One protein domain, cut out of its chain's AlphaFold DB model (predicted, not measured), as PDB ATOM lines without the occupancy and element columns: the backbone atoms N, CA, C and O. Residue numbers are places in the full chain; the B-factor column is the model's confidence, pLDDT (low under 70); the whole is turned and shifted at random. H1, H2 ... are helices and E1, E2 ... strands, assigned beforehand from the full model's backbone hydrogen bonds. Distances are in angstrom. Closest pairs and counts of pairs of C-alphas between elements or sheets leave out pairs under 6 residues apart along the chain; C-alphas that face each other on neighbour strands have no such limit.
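Overview. This is residues 132 to 207 of the 352 residues of the protein "gp37_C domain-containing protein" of Brenneria sp. CFCC 11842 (UniProt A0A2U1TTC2). Five antiparallel strands, E1 E2 E3 E4 E5, stand side by side in chain order as a slab, and beyond E5 a long tail with short helix H1 draws the shape out into a rod. Residues 183 to 188, 192 to 197 and 199 to 207 stick out. The printed part has 76 residues, under half in named elements, class mixed; it is extended, radius of gyration of the C-alphas 18.3 A, spanning 64 by 27 by 17 A.

Along the chain. E1, residues 133 to 138, begins at C-alpha 133 (26.010, 14.797, -31.904) and is 16.0 A long. E2 is residues 144 to 150, 15.6 A; E3, 158 to 162; E4, 167 to 171; E5, 176 to 178. H1, residues 192 to 198, ends at C-alpha 198 (48.878, -2.916, -60.372).

Arrangement. The strands form a meander, each the antiparallel neighbour of the one before. Within hydrogen-bond range are N 135 and O 148, 2.9 A, N 149 and O 159, 3.0 A, N 160 and O 169, 2.9 A, and N 170 and O 177, 2.8 A. H1, its O i to N i+4 pairs each within range, is not on the sheet.

Size, cuts and confidence. The C-alphas farthest apart, of Val 141 and Asn 207, are 65.7 A apart. The printed part has no cut. The link E5 to H1, 13 residues, is long. Residues 200 to 204 have pLDDT under 70.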
ATOM      1  N   ALA A 132      24.210  10.558 -30.432       97.75
ATOM      2  CA  ALA A 132      24.731  11.182 -31.642       97.75
ATOM      3  C   ALA A 132      24.785  12.708 -31.443       97.75
ATOM      4  O   ALA A 132      23.917  13.280 -30.783       97.75
ATOM      5  N   ASN A 133      25.808  13.355 -31.992       97.81
ATOM      6  CA  ASN A 133      26.010  14.797 -31.904       97.81
ATOM      7  C   ASN A 133      26.756  15.260 -33.158       97.81
ATOM      8  O   ASN A 133      27.918  14.900 -33.359       97.81
ATOM      9  N   TYR A 134      26.065  15.987 -34.031       98.06
ATOM     10  CA  TYR A 134      26.555  16.351 -35.356       98.06
ATOM     11  C   TYR A 134      25.856  17.609 -35.875       98.06
ATOM     12  O   TYR A 134      24.752  17.948 -35.451       98.06
ATOM     13  N   ILE A 135      26.505  18.272 -36.826       98.38
ATOM     14  CA  ILE A 135      25.929  19.341 -37.640       98.38
ATOM     15  C   ILE A 135      25.356  18.700 -38.902       98.38
ATOM     16  O   ILE A 135      25.980  17.804 -39.471       98.38
ATOM     17  N   ILE A 136      24.184  19.153 -39.344       98.12
ATOM     18  CA  ILE A 136      23.531  18.666 -40.560       98.12
ATOM     19  C   ILE A 136      23.237  19.819 -41.518       98.12
ATOM     20  O   ILE A 136      22.651  20.827 -41.127       98.12
ATOM     21  N   GLY A 137      23.623  19.644 -42.779       98.12
ATOM     22  CA  GLY A 137      23.188  20.481 -43.889       98.12
ATOM     23  C   GLY A 137      21.914  19.921 -44.508       98.12
ATOM     24  O   GLY A 137      21.813  18.713 -44.749       98.12
ATOM     25  N   LYS A 138      20.943  20.794 -44.767       97.50
ATOM     26  CA  LYS A 138      19.693  20.459 -45.451       97.50
ATOM     27  C   LYS A 138      19.511  21.348 -46.674       97.50
ATOM     28  O   LYS A 138      19.796  22.541 -46.603       97.50
ATOM     29  N   ASN A 139      18.954  20.777 -47.736       96.81
ATOM     30  CA  ASN A 139      18.556  21.527 -48.919       96.81
ATOM     31  C   ASN A 139      17.308  22.390 -48.643       96.81
ATOM     32  O   ASN A 139      16.672  22.296 -47.589       96.81
ATOM     33  N   SER A 140      16.915  23.201 -49.628       95.81
ATOM     34  CA  SER A 140      15.785  24.139 -49.526       95.81
ATOM     35  C   SER A 140      14.420  23.488 -49.275       95.81
ATOM     36  O   SER A 140      13.503  24.169 -48.825       95.81
ATOM     37  N   VAL A 141      14.277  22.184 -49.533       96.25
ATOM     38  CA  VAL A 141      13.043  21.419 -49.281       96.25
ATOM     39  C   VAL A 141      13.124  20.570 -48.006       96.25
ATOM     40  O   VAL A 141      12.218  19.794 -47.715       96.25
ATOM     41  N   GLY A 142      14.201  20.712 -47.224       96.00
ATOM     42  CA  GLY A 142      14.395  20.041 -45.937       96.00
ATOM     43  C   GLY A 142      15.020  18.642 -46.005       96.00
ATOM     44  O   GLY A 142      15.147  17.996 -44.962       96.00
ATOM     45  N   GLY A 143      15.428  18.178 -47.189       97.75
ATOM     46  CA  GLY A 143      16.173  16.932 -47.375       97.75
ATOM     47  C   GLY A 143      17.628  17.057 -46.920       97.75
ATOM     48  O   GLY A 143      18.236  18.113 -47.058       97.75
ATOM     49  N   ASN A 144      18.194  15.981 -46.374       98.25
ATOM     50  CA  ASN A 144      19.567  15.987 -45.866       98.25
ATOM     51  C   ASN A 144      20.586  16.020 -47.022       98.25
ATOM     52  O   ASN A 144      20.486  15.221 -47.950       98.25
ATOM     53  N   GLU A 145      21.595  16.889 -46.944       98.19
ATOM     54  CA  GLU A 145      22.657  17.012 -47.960       98.19
ATOM     55  C   GLU A 145      23.998  16.475 -47.471       98.19
ATOM     56  O   GLU A 145      24.658  15.700 -48.168       98.19
ATOM     57  N   TRP A 146      24.378  16.832 -46.244       98.62
ATOM     58  CA  TRP A 146      25.588  16.341 -45.590       98.62
ATOM     59  C   TRP A 146      25.448  16.363 -44.064       98.62
ATOM     60  O   TRP A 146      24.573  17.040 -43.524       98.62
ATOM     61  N   TYR A 147      26.314  15.641 -43.357       98.62
ATOM     62  CA  TYR A 147      26.521  15.850 -41.922       98.62
ATOM     63  C   TYR A 147      28.005  15.786 -41.552       98.62
ATOM     64  O   TYR A 147      28.806  15.159 -42.252       98.62
ATOM     65  N   ALA A 148      28.351  16.439 -40.444       98.69
ATOM     66  CA  ALA A 148      29.674  16.403 -39.837       98.69
ATOM     67  C   ALA A 148      29.551  16.168 -38.326       98.69
ATOM     68  O   ALA A 148      28.902  16.947 -37.625       98.69
ATOM     69  N   GLY A 149      30.153  15.095 -37.814       98.44
ATOM     70  CA  GLY A 149      30.146  14.768 -36.385       98.44
ATOM     71  C   GLY A 149      29.884  13.292 -36.093       98.44
ATOM     72  O   GLY A 149      30.027  12.427 -36.959       98.44
ATOM     73  N   LYS A 150      29.496  13.001 -34.851       98.00
ATOM     74  CA  LYS A 150      29.180  11.650 -34.381       98.00
ATOM     75  C   LYS A 150      27.747  11.292 -34.768       98.00
ATOM     76  O   LYS A 150      26.801  11.709 -34.102       98.00
ATOM     77  N   GLY A 151      27.585  10.514 -35.837       96.81
ATOM     78  CA  GLY A 151      26.277  10.227 -36.445       96.81
ATOM     79  C   GLY A 151      25.429   9.153 -35.749       96.81
ATOM     80  O   GLY A 151      24.252   9.012 -36.067       96.81
ATOM     81  N   SER A 152      25.985   8.391 -34.801       95.44
ATOM     82  CA  SER A 152      25.280   7.284 -34.139       95.44
ATOM     83  C   SER A 152      25.430   7.324 -32.621       95.44
ATOM     84  O   SER A 152      26.420   7.819 -32.096       95.44
ATOM     85  N   LYS A 153      24.456   6.753 -31.901       96.38
ATOM     86  CA  LYS A 153      24.579   6.485 -30.459       96.38
ATOM     87  C   LYS A 153      25.437   5.253 -30.143       96.38
ATOM     88  O   LYS A 153      25.935   5.124 -29.033       96.38
ATOM     89  N   SER A 154      25.558   4.328 -31.098       95.06
ATOM     90  CA  SER A 154      26.215   3.026 -30.919       95.06
ATOM     91  C   SER A 154      27.688   3.013 -31.327       95.06
ATOM     92  O   SER A 154      28.342   1.988 -31.188       95.06
ATOM     93  N   SER A 155      28.202   4.124 -31.853       96.00
ATOM     94  CA  SER A 155      29.596   4.269 -32.262       96.00
ATOM     95  C   SER A 155      30.099   5.656 -31.879       96.00
ATOM     96  O   SER A 155      29.330   6.615 -31.891       96.00
ATOM     97  N   ASN A 156      31.385   5.748 -31.543       97.06
ATOM     98  CA  ASN A 156      32.085   7.016 -31.344       97.06
ATOM     99  C   ASN A 156      32.775   7.516 -32.620       97.06
ATOM    100  O   ASN A 156      33.449   8.542 -32.568       97.06
ATOM    101  N   ASP A 157      32.592   6.824 -33.746       98.25
ATOM    102  CA  ASP A 157      33.139   7.245 -35.028       98.25
ATOM    103  C   ASP A 157      32.579   8.616 -35.429       98.25
ATOM    104  O   ASP A 157      31.383   8.906 -35.283       98.25
ATOM    105  N   VAL A 158      33.458   9.455 -35.966       98.50
ATOM    106  CA  VAL A 158      33.121  10.793 -36.457       98.50
ATOM    107  C   VAL A 158      33.236  10.787 -37.968       98.50
ATOM    108  O   VAL A 158      34.247  10.350 -38.508       98.50
ATOM    109  N   ALA A 159      32.218  11.284 -38.661       98.50
ATOM    110  CA  ALA A 159      32.203  11.296 -40.116       98.50
ATOM    111  C   ALA A 159      32.005  12.703 -40.677       98.50
ATOM    112  O   ALA A 159      31.288  13.518 -40.096       98.50
ATOM    113  N   LEU A 160      32.597  12.934 -41.848       98.75
ATOM    114  CA  LEU A 160      32.110  13.883 -42.841       98.75
ATOM    115  C   LEU A 160      31.422  13.070 -43.938       98.75
ATOM    116  O   LEU A 160      32.061  12.239 -44.586       98.75
ATOM    117  N   HIS A 161      30.125  13.287 -44.132       98.62
ATOM    118  CA  HIS A 161      29.306  12.481 -45.032       98.62
ATOM    119  C   HIS A 161      28.473  13.355 -45.961       98.62
ATOM    120  O   HIS A 161      27.780  14.254 -45.494       98.62
ATOM    121  N   SER A 162      28.473  13.032 -47.254       98.62
ATOM    122  CA  SER A 162      27.503  13.540 -48.224       98.62
ATOM    123  C   SER A 162      26.393  12.512 -48.423       98.62
ATOM    124  O   SER A 162      26.658  11.408 -48.908       98.62
ATOM    125  N   TYR A 163      25.154  12.901 -48.116       98.25
ATOM    126  CA  TYR A 163      23.968  12.090 -48.397       98.25
ATOM    127  C   TYR A 163      23.725  11.984 -49.904       98.25
ATOM    128  O   TYR A 163      23.453  10.898 -50.405       98.25
ATOM    129  N   VAL A 164      23.896  13.090 -50.639       96.94
ATOM    130  CA  VAL A 164      23.661  13.158 -52.094       96.94
ATOM    131  C   VAL A 164      24.603  12.230 -52.862       96.94
ATOM    132  O   VAL A 164      24.185  11.536 -53.785       96.94
ATOM    133  N   HIS A 165      25.878  12.183 -52.473       97.94
ATOM    134  CA  HIS A 165      26.871  11.341 -53.140       97.94
ATOM    135  C   HIS A 165      27.072   9.981 -52.465       97.94
ATOM    136  O   HIS A 165      27.858   9.171 -52.968       97.94
ATOM    137  N   GLY A 166      26.444   9.729 -51.313       98.12
ATOM    138  CA  GLY A 166      26.659   8.524 -50.505       98.12
ATOM    139  C   GLY A 166      28.137   8.284 -50.179       98.12
ATOM    140  O   GLY A 166      28.610   7.151 -50.236       98.12
ATOM    141  N   THR A 167      28.903   9.351 -49.946       98.62
ATOM    142  CA  THR A 167      30.365   9.288 -49.772       98.62
ATOM    143  C   THR A 167      30.745   9.808 -48.394       98.62
ATOM    144  O   THR A 167      30.204  10.823 -47.955       98.62
ATOM    145  N   SER A 168      31.660   9.117 -47.720       98.38
ATOM    146  CA  SER A 168      32.078   9.408 -46.349       98.38
ATOM    147  C   SER A 168      33.594   9.383 -46.198       98.38
ATOM    148  O   SER A 168      34.275   8.559 -46.816       98.38
ATOM    149  N   LEU A 169      34.089  10.223 -45.293       98.44
ATOM    150  CA  LEU A 169      35.378  10.078 -44.623       98.44
ATOM    151  C   LEU A 169      35.109   9.938 -43.121       98.44
ATOM    152  O   LEU A 169      34.384  10.753 -42.553       98.44
ATOM    153  N   ILE A 170      35.637   8.889 -42.500       98.56
ATOM    154  CA  ILE A 170      35.252   8.443 -41.160       98.56
ATOM    155  C   ILE A 170      36.505   8.266 -40.310       98.56
ATOM    156  O   ILE A 170      37.395   7.492 -40.652       98.56
ATOM    157  N   LEU A 171      36.551   8.966 -39.186       98.62
ATOM    158  CA  LEU A 171      37.530   8.799 -38.123       98.62
ATOM    159  C   LEU A 171      37.038   7.672 -37.212       98.62
ATOM    160  O   LEU A 171      36.025   7.833 -36.527       98.62
ATOM    161  N   LYS A 172      37.739   6.540 -37.233       98.31
ATOM    162  CA  LYS A 172      37.523   5.401 -36.334       98.31
ATOM    163  C   LYS A 172      38.556   5.417 -35.210       98.31
ATOM    164  O   LYS A 172      39.464   6.244 -35.200       98.31
ATOM    165  N   SER A 173      38.440   4.484 -34.270       97.88
ATOM    166  CA  SER A 173      39.373   4.364 -33.141       97.88
ATOM    167  C   SER A 173      40.834   4.126 -33.543       97.88
ATOM    168  O   SER A 173      41.733   4.483 -32.792       97.88
ATOM    169  N   ASP A 174      41.073   3.494 -34.691       98.19
ATOM    170  CA  ASP A 174      42.381   2.989 -35.126       98.19
ATOM    171  C   ASP A 174      42.825   3.514 -36.500       98.19
ATOM    172  O   ASP A 174      43.979   3.336 -36.883       98.19
ATOM    173  N   ARG A 175      41.921   4.133 -37.271       97.62
ATOM    174  CA  ARG A 175      42.195   4.560 -38.649       97.62
ATOM    175  C   ARG A 175      41.239   5.640 -39.140       97.62
ATOM    176  O   ARG A 175      40.175   5.865 -38.569       97.62
ATOM    177  N   VAL A 176      41.587   6.223 -40.282       98.00
ATOM    178  CA  VAL A 176      40.657   6.985 -41.118       98.00
ATOM    179  C   VAL A 176      40.208   6.098 -42.274       98.00
ATOM    180  O   VAL A 176      41.031   5.476 -42.940       98.00
ATOM    181  N   GLU A 177      38.907   6.024 -42.514       97.31
ATOM    182  CA  GLU A 177      38.309   5.192 -43.553       97.31
ATOM    183  C   GLU A 177      37.489   6.056 -44.510       97.31
ATOM    184  O   GLU A 177      36.697   6.893 -44.081       97.31
ATOM    185  N   SER A 178      37.643   5.835 -45.814       97.38
ATOM    186  CA  SER A 178      36.671   6.303 -46.800       97.38
ATOM    187  C   SER A 178      35.879   5.120 -47.334       97.38
ATOM    188  O   SER A 178      36.415   4.024 -47.488       97.38
ATOM    189  N   ASN A 179      34.598   5.334 -47.627       97.00
ATOM    190  CA  ASN A 179      33.748   4.306 -48.229       97.00
ATOM    191  C   ASN A 179      33.852   4.258 -49.766       97.00
ATOM    192  O   ASN A 179      33.167   3.457 -50.403       97.00
ATOM    193  N   LYS A 180      34.673   5.126 -50.364       96.56
ATOM    194  CA  LYS A 180      35.011   5.143 -51.789       96.56
ATOM    195  C   LYS A 180      36.509   5.392 -51.961       96.56
ATOM    196  O   LYS A 180      37.225   5.659 -51.002       96.56
ATOM    197  N   ASN A 181      36.978   5.303 -53.202       95.12
ATOM    198  CA  ASN A 181      38.372   5.566 -53.544       95.12
ATOM    199  C   ASN A 181      38.782   6.989 -53.141       95.12
ATOM    200  O   ASN A 181      38.107   7.956 -53.497       95.12
ATOM    201  N   LEU A 182      39.915   7.101 -52.450       95.50
ATOM    202  CA  LEU A 182      40.562   8.378 -52.172       95.50
ATOM    203  C   LEU A 182      41.474   8.755 -53.347       95.50
ATOM    204  O   LEU A 182      42.134   7.887 -53.920       95.50
ATOM    205  N   TYR A 183      41.530  10.042 -53.687       96.06
ATOM    206  CA  TYR A 183      42.373  10.558 -54.765       96.06
ATOM    207  C   TYR A 183      43.353  11.617 -54.251       96.06
ATOM    208  O   TYR A 183      43.012  12.423 -53.387       96.06
ATOM    209  N   ILE A 184      44.561  11.629 -54.813       95.62
ATOM    210  CA  ILE A 184      45.576  12.675 -54.646       95.62
ATOM    211  C   ILE A 184      45.785  13.306 -56.024       95.62
ATOM    212  O   ILE A 184      46.396  12.709 -56.917       95.62
ATOM    213  N   GLY A 185      45.214  14.496 -56.223       95.62
ATOM    214  CA  GLY A 185      45.051  15.060 -57.564       95.62
ATOM    215  C   GLY A 185      44.190  14.134 -58.431       95.62
ATOM    216  O   GLY A 185      43.100  13.744 -58.024       95.62
ATOM    217  N   GLY A 186      44.694  13.744 -59.604       94.44
ATOM    218  CA  GLY A 186      44.033  12.769 -60.483       94.44
ATOM    219  C   GLY A 186      44.343  11.297 -60.174       94.44
ATOM    220  O   GLY A 186      43.798  10.411 -60.829       94.44
ATOM    221  N   ASN A 187      45.223  11.010 -59.209       92.62
ATOM    222  CA  ASN A 187      45.680   9.649 -58.926       92.62
ATOM    223  C   ASN A 187      44.877   9.009 -57.798       92.62
ATOM    224  O   ASN A 187      44.633   9.637 -56.776       92.62
ATOM    225  N   ILE A 188      44.531   7.735 -57.953       94.00
ATOM    226  CA  ILE A 188      43.886   6.931 -56.911       94.00
ATOM    227  C   ILE A 188      44.906   6.459 -55.859       94.00
ATOM    228  O   ILE A 188      45.980   5.964 -56.205       94.00
ATOM    229  N   VAL A 189      44.547   6.560 -54.579       93.75
ATOM    230  CA  VAL A 189      45.258   5.904 -53.472       93.75
ATOM    231  C   VAL A 189      44.871   4.428 -53.468       93.75
ATOM    232  O   VAL A 189      43.694   4.084 -53.367       93.75
ATOM    233  N   LEU A 190      45.860   3.551 -53.617       89.25
ATOM    234  CA  LEU A 190      45.651   2.108 -53.706       89.25
ATOM    235  C   LEU A 190      45.755   1.459 -52.326       89.25
ATOM    236  O   LEU A 190      46.545   1.894 -51.494       89.25
ATOM    237  N   THR A 191      45.003   0.381 -52.115       88.12
ATOM    238  CA  THR A 191      45.269  -0.548 -51.011       88.12
ATOM    239  C   THR A 191      46.471  -1.425 -51.351       88.12
ATOM    240  O   THR A 191      46.775  -1.601 -52.531       88.12
ATOM    241  N   ASP A 192      47.105  -2.047 -50.358       85.94
ATOM    242  CA  ASP A 192      48.243  -2.953 -50.583       85.94
ATOM    243  C   ASP A 192      47.914  -4.081 -51.570       85.94
ATOM    244  O   ASP A 192      48.721  -4.414 -52.435       85.94
ATOM    245  N   ALA A 193      46.693  -4.619 -51.505       84.69
ATOM    246  CA  ALA A 193      46.233  -5.654 -52.425       84.69
ATOM    247  C   ALA A 193      46.158  -5.149 -53.878       84.69
ATOM    248  O   ALA A 193      46.651  -5.817 -54.788       84.69
ATOM    249  N   VAL A 194      45.578  -3.962 -54.108       83.75
ATOM    250  CA  VAL A 194      45.505  -3.385 -55.461       83.75
ATOM    251  C   VAL A 194      46.879  -2.902 -55.922       83.75
ATOM    252  O   VAL A 194      47.216  -3.044 -57.095       83.75
ATOM    253  N   ALA A 195      47.708  -2.382 -55.016       84.12
ATOM    254  CA  ALA A 195      49.081  -2.001 -55.306       84.12
ATOM    255  C   ALA A 195      49.907  -3.213 -55.757       84.12
ATOM    256  O   ALA A 195      50.578  -3.112 -56.775       84.12
ATOM    257  N   ALA A 196      49.791  -4.368 -55.094       79.38
ATOM    258  CA  ALA A 196      50.486  -5.603 -55.472       79.38
ATOM    259  C   ALA A 196      50.027  -6.197 -56.819       79.38
ATOM    260  O   ALA A 196      50.775  -6.936 -57.459       79.38
ATOM    261  N   GLN A 197      48.799  -5.894 -57.254       78.94
ATOM    262  CA  GLN A 197      48.289  -6.283 -58.573       78.94
ATOM    263  C   GLN A 197      48.703  -5.293 -59.669       78.94
ATOM    264  O   GLN A 197      49.119  -5.707 -60.748       78.94
ATOM    265  N   LYS A 198      48.575  -3.984 -59.405       74.50
ATOM    266  CA  LYS A 198      48.878  -2.916 -60.372       74.50
ATOM    267  C   LYS A 198      50.379  -2.771 -60.588       74.50
ATOM    268  O   LYS A 198      50.837  -2.623 -61.718       74.50
ATOM    269  N   TYR A 199      51.138  -2.817 -59.503       70.38
ATOM    270  CA  TYR A 199      52.577  -2.968 -59.529       70.38
ATOM    271  C   TYR A 199      52.845  -4.448 -59.341       70.38
ATOM    272  O   TYR A 199      52.843  -4.943 -58.217       70.38
ATOM    273  N   ALA A 200      53.056  -5.164 -60.446       59.62
ATOM    274  CA  ALA A 200      53.609  -6.503 -60.362       59.62
ATOM    275  C   ALA A 200      54.822  -6.433 -59.430       59.62
ATOM    276  O   ALA A 200      55.741  -5.643 -59.679       59.62
ATOM    277  N   LEU A 201      54.819  -7.226 -58.353       61.34
ATOM    278  CA  LEU A 201      56.044  -7.533 -57.632       61.34
ATOM    279  C   LEU A 201      57.013  -7.984 -58.723       61.34
ATOM    280  O   LEU A 201      56.777  -9.046 -59.301       61.34
ATOM    281  N   ARG A 202      57.985  -7.136 -59.110       60.88
ATOM    282  CA  ARG A 202      58.908  -7.426 -60.217       60.88
ATOM    283  C   ARG A 202      59.394  -8.839 -59.971       60.88
ATOM    284  O   ARG A 202      60.046  -9.082 -58.959       60.88
ATOM    285  N   SER A 203      58.965  -9.789 -60.796       62.28
ATOM    286  CA  SER A 203      59.211 -11.186 -60.504       62.28
ATOM    287  C   SER A 203      60.709 -11.408 -60.638       62.28
ATOM    288  O   SER A 203      61.213 -11.604 -61.738       62.28
ATOM    289  N   ILE A 204      61.429 -11.398 -59.525       68.06
ATOM    290  CA  ILE A 204      62.784 -11.936 -59.434       68.06
ATOM    291  C   ILE A 204      62.684 -13.460 -59.380       68.06
ATOM    292  O   ILE A 204      63.206 -14.076 -58.468       68.06
ATOM    293  N   ARG A 205      61.905 -14.084 -60.272       72.69
ATOM    294  CA  ARG A 205      61.700 -15.535 -60.292       72.69
ATOM    295  C   ARG A 205      62.287 -16.133 -61.559       72.69
ATOM    296  O   ARG A 205      61.967 -15.673 -62.649       72.69
ATOM    297  N   VAL A 206      63.065 -17.202 -61.411       76.00
ATOM    298  CA  VAL A 206      63.486 -18.077 -62.515       76.00
ATOM    299  C   VAL A 206      62.773 -19.410 -62.320       76.00
ATOM    300  O   VAL A 206      62.852 -20.009 -61.248       76.00
ATOM    301  N   ASN A 207      62.013 -19.850 -63.328       72.06
ATOM    302  CA  ASN A 207      61.215 -21.083 -63.272       72.06
ATOM    303  C   ASN A 207      60.281 -21.167 -62.038       72.06
ATOM    304  O   ASN A 207      60.243 -22.162 -61.317       72.06
TER     305      ASN A 207